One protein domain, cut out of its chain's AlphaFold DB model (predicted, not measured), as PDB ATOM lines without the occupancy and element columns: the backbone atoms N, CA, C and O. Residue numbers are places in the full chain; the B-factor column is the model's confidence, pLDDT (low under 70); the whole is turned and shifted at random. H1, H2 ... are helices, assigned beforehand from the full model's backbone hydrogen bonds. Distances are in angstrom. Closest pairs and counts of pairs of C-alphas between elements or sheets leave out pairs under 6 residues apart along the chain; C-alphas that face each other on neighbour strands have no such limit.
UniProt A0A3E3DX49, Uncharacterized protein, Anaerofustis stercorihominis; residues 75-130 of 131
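Overview. This is residues 75 to 130 of the 131 residues of an uncharacterized protein of Anaerofustis stercorihominis (UniProt A0A3E3DX49). A long straight helix, H1, and a helix of 16 residues, H2, meet near their ends as a lopsided V; after a tight turn H2 folds back, and the two arms spread apart. The printed part has 56 residues, with two named helices in the order H1, H2 and no named strand: all helix. It is extended, with a radius of gyration of the C-alphas of 17.7 A, and spans 57 by 25 by 8 A, H1 making the length.

Arrangement. H1, residues 75 to 108, touches H2, residues 113 to 128, with residues 105 to 108 alone, and H2 touches H1 with residues 115 to 119 alone. The closest C-alphas, those of Leu 108 and Leu 115, are 7.4 A apart. They run opposite ways at a steep tilt of 45 degrees. In H1 and H2 every O i to N i+4 pair is within hydrogen-bond range.

Along the chain. H1 runs 49.3 A from C-alpha 75 at (14.733, -39.858, 32.544). H2 runs 23.5 A to C-alpha 128 at (-20.901, -19.285, 11.102).

Size, cuts and confidence. The C-alphas farthest apart, of Phe 75 and Lys 113, are 56.7 A apart. Residues 75 to 101 and 121 to 130 stand free. The printed part has no cut; residue 130 has pLDDT under 70.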
ATOM      1  N   PHE A  75      14.373 -40.296  33.886       80.25
ATOM      2  CA  PHE A  75      14.733 -39.858  32.544       80.25
ATOM      3  C   PHE A  75      13.485 -39.586  31.699       80.25
ATOM      4  O   PHE A  75      13.386 -38.521  31.081       80.25
ATOM      5  N   ASN A  76      12.522 -40.509  31.723       77.62
ATOM      6  CA  ASN A  76      11.262 -40.388  30.998       77.62
ATOM      7  C   ASN A  76      10.445 -39.200  31.509       77.62
ATOM      8  O   ASN A  76       9.943 -38.422  30.702       77.62
ATOM      9  N   PHE A  77      10.412 -38.969  32.824       79.56
ATOM     10  CA  PHE A  77       9.765 -37.788  33.396       79.56
ATOM     11  C   PHE A  77      10.350 -36.479  32.841       79.56
ATOM     12  O   PHE A  77       9.617 -35.593  32.393       79.56
ATOM     13  N   ARG A  78      11.686 -36.357  32.791       83.06
ATOM     14  CA  ARG A  78      12.348 -35.176  32.205       83.06
ATOM     15  C   ARG A  78      12.115 -35.057  30.699       83.06
ATOM     16  O   ARG A  78      12.004 -33.939  30.198       83.06
ATOM     17  N   LYS A  79      12.080 -36.174  29.965       85.06
ATOM     18  CA  LYS A  79      11.800 -36.192  28.521       85.06
ATOM     19  C   LYS A  79      10.381 -35.694  28.245       85.06
ATOM     20  O   LYS A  79      10.243 -34.695  27.542       85.06
ATOM     21  N   ASN A  80       9.382 -36.290  28.888       81.81
ATOM     22  CA  ASN A  80       7.975 -35.932  28.719       81.81
ATOM     23  C   ASN A  80       7.732 -34.465  29.080       81.81
ATOM     24  O   ASN A  80       7.140 -33.731  28.299       81.81
ATOM     25  N   LYS A  81       8.304 -33.980  30.190       83.62
ATOM     26  CA  LYS A  81       8.171 -32.572  30.586       83.62
ATOM     27  C   LYS A  81       8.750 -31.595  29.553       83.62
ATOM     28  O   LYS A  81       8.209 -30.509  29.360       83.62
ATOM     29  N   ARG A  82       9.849 -31.952  28.874       81.62
ATOM     30  CA  ARG A  82      10.410 -31.130  27.784       81.62
ATOM     31  C   ARG A  82       9.521 -31.144  26.543       81.62
ATOM     32  O   ARG A  82       9.364 -30.099  25.917       81.62
ATOM     33  N   GLU A  83       8.950 -32.292  26.195       83.12
ATOM     34  CA  GLU A  83       8.028 -32.421  25.060       83.12
ATOM     35  C   GLU A  83       6.713 -31.670  25.309       83.12
ATOM     36  O   GLU A  83       6.262 -30.908  24.455       83.12
ATOM     37  N   GLU A  84       6.147 -31.777  26.510       82.31
ATOM     38  CA  GLU A  84       4.972 -31.007  26.930       82.31
ATOM     39  C   GLU A  84       5.236 -29.498  26.887       82.31
ATOM     40  O   GLU A  84       4.448 -28.749  26.315       82.31
ATOM     41  N   LEU A  85       6.371 -29.033  27.419       81.94
ATOM     42  CA  LEU A  85       6.731 -27.613  27.354       81.94
ATOM     43  C   LEU A  85       6.912 -27.124  25.916       81.94
ATOM     44  O   LEU A  85       6.478 -26.021  25.588       81.94
ATOM     45  N   LYS A  86       7.539 -27.932  25.055       85.38
ATOM     46  CA  LYS A  86       7.737 -27.591  23.643       85.38
ATOM     47  C   LYS A  86       6.400 -27.477  22.915       85.38
ATOM     48  O   LYS A  86       6.132 -26.449  22.304       85.38
ATOM     49  N   THR A  87       5.542 -28.488  23.039       82.06
ATOM     50  CA  THR A  87       4.223 -28.502  22.388       82.06
ATOM     51  C   THR A  87       3.311 -27.393  22.914       82.06
ATOM     52  O   THR A  87       2.573 -26.776  22.145       82.06
ATOM     53  N   LEU A  88       3.369 -27.091  24.215       82.94
ATOM     54  CA  LEU A  88       2.628 -25.981  24.804       82.94
ATOM     55  C   LEU A  88       3.129 -24.633  24.276       82.94
ATOM     56  O   LEU A  88       2.314 -23.793  23.896       82.94
ATOM     57  N   LYS A  89       4.452 -24.446  24.199       81.31
ATOM     58  CA  LYS A  89       5.061 -23.236  23.642       81.31
ATOM     59  C   LYS A  89       4.686 -23.042  22.175       81.31
ATOM     60  O   LYS A  89       4.243 -21.963  21.814       81.31
ATOM     61  N   GLU A  90       4.751 -24.088  21.356       85.88
ATOM     62  CA  GLU A  90       4.338 -24.030  19.946       85.88
ATOM     63  C   GLU A  90       2.860 -23.633  19.799       85.88
ATOM     64  O   GLU A  90       2.514 -22.796  18.965       85.88
ATOM     65  N   LYS A  91       1.976 -24.172  20.650       82.69
ATOM     66  CA  LYS A  91       0.559 -23.770  20.685       82.69
ATOM     67  C   LYS A  91       0.373 -22.308  21.086       82.69
ATOM     68  O   LYS A  91      -0.502 -21.640  20.534       82.69
ATOM     69  N   MET A  92       1.155 -21.819  22.046       77.56
ATOM     70  CA  MET A  92       1.127 -20.413  22.448       77.56
ATOM     71  C   MET A  92       1.629 -19.507  21.327       77.56
ATOM     72  O   MET A  92       0.933 -18.559  20.979       77.56
ATOM     73  N   ASP A  93       2.765 -19.834  20.718       78.81
ATOM     74  CA  ASP A  93       3.372 -19.049  19.643       78.81
ATOM     75  C   ASP A  93       2.439 -18.973  18.422       78.81
ATOM     76  O   ASP A  93       2.232 -17.891  17.872       78.81
ATOM     77  N   MET A  94       1.775 -20.078  18.052       82.88
ATOM     78  CA  MET A  94       0.745 -20.072  17.002       82.88
ATOM     79  C   MET A  94      -0.440 -19.164  17.347       82.88
ATOM     80  O   MET A  94      -0.896 -18.391  16.507       82.88
ATOM     81  N   LYS A  95      -0.941 -19.222  18.588       77.94
ATOM     82  CA  LYS A  95      -2.047 -18.353  19.021       77.94
ATOM     83  C   LYS A  95      -1.649 -16.880  19.030       77.94
ATOM     84  O   LYS A  95      -2.438 -16.049  18.592       77.94
ATOM     85  N   VAL A  96      -0.449 -16.559  19.511       78.56
ATOM     86  CA  VAL A  96       0.070 -15.185  19.534       78.56
ATOM     87  C   VAL A  96       0.218 -14.655  18.116       78.56
ATOM     88  O   VAL A  96      -0.238 -13.550  17.852       78.56
ATOM     89  N   LYS A  97       0.773 -15.450  17.197       81.12
ATOM     90  CA  LYS A  97       0.914 -15.056  15.794       81.12
ATOM     91  C   LYS A  97      -0.441 -14.750  15.150       81.12
ATOM     92  O   LYS A  97      -0.603 -13.678  14.580       81.12
ATOM     93  N   ASN A  98      -1.436 -15.618  15.337       79.00
ATOM     94  CA  ASN A  98      -2.785 -15.390  14.805       79.00
ATOM     95  C   ASN A  98      -3.430 -14.114  15.378       79.00
ATOM     96  O   ASN A  98      -4.096 -13.374  14.659       79.00
ATOM     97  N   LEU A  99      -3.238 -13.846  16.674       77.94
ATOM     98  CA  LEU A  99      -3.754 -12.634  17.319       77.94
ATOM     99  C   LEU A  99      -3.026 -11.371  16.845       77.94
ATOM    100  O   LEU A  99      -3.664 -10.340  16.660       77.94
ATOM    101  N   GLN A 100      -1.708 -11.445  16.640       78.69
ATOM    102  CA  GLN A 100      -0.918 -10.346  16.089       78.69
ATOM    103  C   GLN A 100      -1.341 -10.026  14.657       78.69
ATOM    104  O   GLN A 100      -1.544  -8.860  14.345       78.69
ATOM    105  N   GLU A 101      -1.523 -11.038  13.810       78.31
ATOM    106  CA  GLU A 101      -1.993 -10.860  12.433       78.31
ATOM    107  C   GLU A 101      -3.377 -10.197  12.402       78.31
ATOM    108  O   GLU A 101      -3.555  -9.190  11.721       78.31
ATOM    109  N   LEU A 102      -4.327 -10.671  13.216       77.38
ATOM    110  CA  LEU A 102      -5.641 -10.033  13.371       77.38
ATOM    111  C   LEU A 102      -5.538  -8.575  13.839       77.38
ATOM    112  O   LEU A 102      -6.183  -7.709  13.256       77.38
ATOM    113  N   ALA A 103      -4.715  -8.290  14.851       78.88
ATOM    114  CA  ALA A 103      -4.526  -6.931  15.355       78.88
ATOM    115  C   ALA A 103      -3.898  -6.000  14.303       78.88
ATOM    116  O   ALA A 103      -4.285  -4.837  14.200       78.88
ATOM    117  N   VAL A 104      -2.961  -6.508  13.497       80.88
ATOM    118  CA  VAL A 104      -2.365  -5.769  12.376       80.88
ATOM    119  C   VAL A 104      -3.423  -5.461  11.322       80.88
ATOM    120  O   VAL A 104      -3.532  -4.314  10.893       80.88
ATOM    121  N   TYR A 105      -4.252  -6.433  10.943       76.81
ATOM    122  CA  TYR A 105      -5.333  -6.175   9.997       76.81
ATOM    123  C   TYR A 105      -6.387  -5.200  10.554       76.81
ATOM    124  O   TYR A 105      -6.877  -4.349   9.816       76.81
ATOM    125  N   GLU A 106      -6.701  -5.246  11.852       77.38
ATOM    126  CA  GLU A 106      -7.577  -4.264  12.518       77.38
ATOM    127  C   GLU A 106      -6.976  -2.854  12.581       77.38
ATOM    128  O   GLU A 106      -7.708  -1.866  12.573       77.38
ATOM    129  N   MET A 107      -5.650  -2.730  12.664       80.88
ATOM    130  CA  MET A 107      -4.980  -1.432  12.572       80.88
ATOM    131  C   MET A 107      -5.033  -0.880  11.149       80.88
ATOM    132  O   MET A 107      -5.409   0.272  10.964       80.88
ATOM    133  N   LEU A 108      -4.708  -1.705  10.151       75.94
ATOM    134  CA  LEU A 108      -4.642  -1.281   8.750       75.94
ATOM    135  C   LEU A 108      -6.029  -1.019   8.142       75.94
ATOM    136  O   LEU A 108      -6.193  -0.094   7.354       75.94
ATOM    137  N   SER A 109      -7.050  -1.777   8.546       76.56
ATOM    138  CA  SER A 109      -8.441  -1.567   8.102       76.56
ATOM    139  C   SER A 109      -9.043  -0.235   8.557       76.56
ATOM    140  O   SER A 109     -10.014   0.231   7.971       76.56
ATOM    141  N   LYS A 110      -8.467   0.424   9.572       76.31
ATOM    142  CA  LYS A 110      -8.878   1.786   9.956       76.31
ATOM    143  C   LYS A 110      -8.407   2.844   8.963       76.31
ATOM    144  O   LYS A 110      -9.004   3.916   8.908       76.31
ATOM    145  N   GLU A 111      -7.339   2.560   8.225       78.81
ATOM    146  CA  GLU A 111      -6.761   3.468   7.234       78.81
ATOM    147  C   GLU A 111      -7.269   3.161   5.815       78.81
ATOM    148  O   GLU A 111      -7.422   4.086   5.019       78.81
ATOM    149  N   ASP A 112      -7.604   1.898   5.517       78.81
ATOM    150  CA  ASP A 112      -8.126   1.455   4.219       78.81
ATOM    151  C   ASP A 112      -9.529   0.827   4.332       78.81
ATOM    152  O   ASP A 112      -9.741  -0.204   4.976       78.81
ATOM    153  N   LYS A 113     -10.496   1.449   3.644       76.81
ATOM    154  CA  LYS A 113     -11.910   1.060   3.660       76.81
ATOM    155  C   LYS A 113     -12.177  -0.276   2.955       76.81
ATOM    156  O   LYS A 113     -13.052  -1.010   3.405       76.81
ATOM    157  N   GLU A 114     -11.426  -0.624   1.907       79.06
ATOM    158  CA  GLU A 114     -11.576  -1.928   1.238       79.06
ATOM    159  C   GLU A 114     -11.105  -3.070   2.146       79.06
ATOM    160  O   GLU A 114     -11.716  -4.141   2.189       79.06
ATOM    161  N   LEU A 115     -10.047  -2.828   2.925       70.62
ATOM    162  CA  LEU A 115      -9.530  -3.807   3.876       70.62
ATOM    163  C   LEU A 115     -10.488  -4.026   5.059       70.62
ATOM    164  O   LEU A 115     -10.593  -5.153   5.543       70.62
ATOM    165  N   SER A 116     -11.219  -2.992   5.490       77.31
ATOM    166  CA  SER A 116     -12.282  -3.116   6.503       77.31
ATOM    167  C   SER A 116     -13.402  -4.051   6.050       77.31
ATOM    168  O   SER A 116     -13.730  -5.000   6.760       77.31
ATOM    169  N   ASP A 117     -13.932  -3.841   4.843       81.12
ATOM    170  CA  ASP A 117     -15.040  -4.645   4.310       81.12
ATOM    171  C   ASP A 117     -14.643  -6.128   4.132       81.12
ATOM    172  O   ASP A 117     -15.462  -7.036   4.314       81.12
ATOM    173  N   LEU A 118     -13.375  -6.399   3.793       79.94
ATOM    174  CA  LEU A 118     -12.828  -7.759   3.717       79.94
ATOM    175  C   LEU A 118     -12.694  -8.415   5.098       79.94
ATOM    176  O   LEU A 118     -12.957  -9.612   5.243       79.94
ATOM    177  N   LEU A 119     -12.303  -7.643   6.112       79.69
ATOM    178  CA  LEU A 119     -12.117  -8.131   7.474       79.69
ATOM    179  C   LEU A 119     -13.446  -8.455   8.163       79.69
ATOM    180  O   LEU A 119     -13.540  -9.454   8.880       79.69
ATOM    181  N   ASP A 120     -14.478  -7.655   7.901       81.62
ATOM    182  CA  ASP A 120     -15.828  -7.880   8.421       81.62
ATOM    183  C   ASP A 120     -16.444  -9.154   7.832       81.62
ATOM    184  O   ASP A 120     -16.911 -10.017   8.580       81.62
ATOM    185  N   LYS A 121     -16.316  -9.367   6.514       81.94
ATOM    186  CA  LYS A 121     -16.724 -10.628   5.868       81.94
ATOM    187  C   LYS A 121     -15.975 -11.841   6.414       81.94
ATOM    188  O   LYS A 121     -16.569 -12.902   6.601       81.94
ATOM    189  N   TYR A 122     -14.674 -11.704   6.679       82.25
ATOM    190  CA  TYR A 122     -13.884 -12.782   7.275       82.25
ATOM    191  C   TYR A 122     -14.396 -13.153   8.679       82.25
ATOM    192  O   TYR A 122     -14.506 -14.337   9.000       82.25
ATOM    193  N   LYS A 123     -14.758 -12.157   9.500       80.94
ATOM    194  CA  LYS A 123     -15.323 -12.363  10.845       80.94
ATOM    195  C   LYS A 123     -16.711 -13.006  10.815       80.94
ATOM    196  O   LYS A 123     -16.964 -13.872  11.650       80.94
ATOM    197  N   GLU A 124     -17.577 -12.621   9.876       83.75
ATOM    198  CA  GLU A 124     -18.903 -13.235   9.699       83.75
ATOM    199  C   GLU A 124     -18.787 -14.726   9.354       83.75
ATOM    200  O   GLU A 124     -19.289 -15.566  10.096       83.75
ATOM    201  N   ILE A 125     -18.007 -15.073   8.323       81.69
ATOM    202  CA  ILE A 125     -17.819 -16.470   7.895       81.69
ATOM    203  C   ILE A 125     -17.203 -17.323   9.014       81.69
ATOM    204  O   ILE A 125     -17.573 -18.480   9.212       81.69
ATOM    205  N   TYR A 126     -16.253 -16.767   9.770       78.00
ATOM    206  CA  TYR A 126     -15.611 -17.488  10.870       78.00
ATOM    207  C   TYR A 126     -16.565 -17.766  12.043       78.00
ATOM    208  O   TYR A 126     -16.372 -18.740  12.776       78.00
ATOM    209  N   LYS A 127     -17.580 -16.916  12.239       77.00
ATOM    210  CA  LYS A 127     -18.603 -17.086  13.273       77.00
ATOM    211  C   LYS A 127     -19.578 -18.206  12.901       77.00
ATOM    212  O   LYS A 127     -19.819 -19.071  13.738       77.00
ATOM    213  N   ASP A 128     -20.002 -18.252  11.641       77.69
ATOM    214  CA  ASP A 128     -20.901 -19.285  11.102       77.69
ATOM    215  C   ASP A 128     -20.263 -20.689  11.074       77.69
ATOM    216  O   ASP A 128     -20.957 -21.697  11.070       77.69
ATOM    217  N   LEU A 129     -18.927 -20.774  11.072       70.38
ATOM    218  CA  LEU A 129     -18.167 -22.033  11.127       70.38
ATOM    219  C   LEU A 129     -18.017 -22.624  12.541       70.38
ATOM    220  O   LEU A 129     -17.514 -23.742  12.680       70.38
ATOM    221  N   LYS A 130     -18.351 -21.860  13.589       58.59
ATOM    222  CA  LYS A 130     -18.234 -22.277  14.998       58.59
ATOM    223  C   LYS A 130     -19.578 -22.560  15.678       58.59
ATOM    224  O   LYS A 130     -19.545 -23.095  16.789       58.59
TER     225      LYS A 130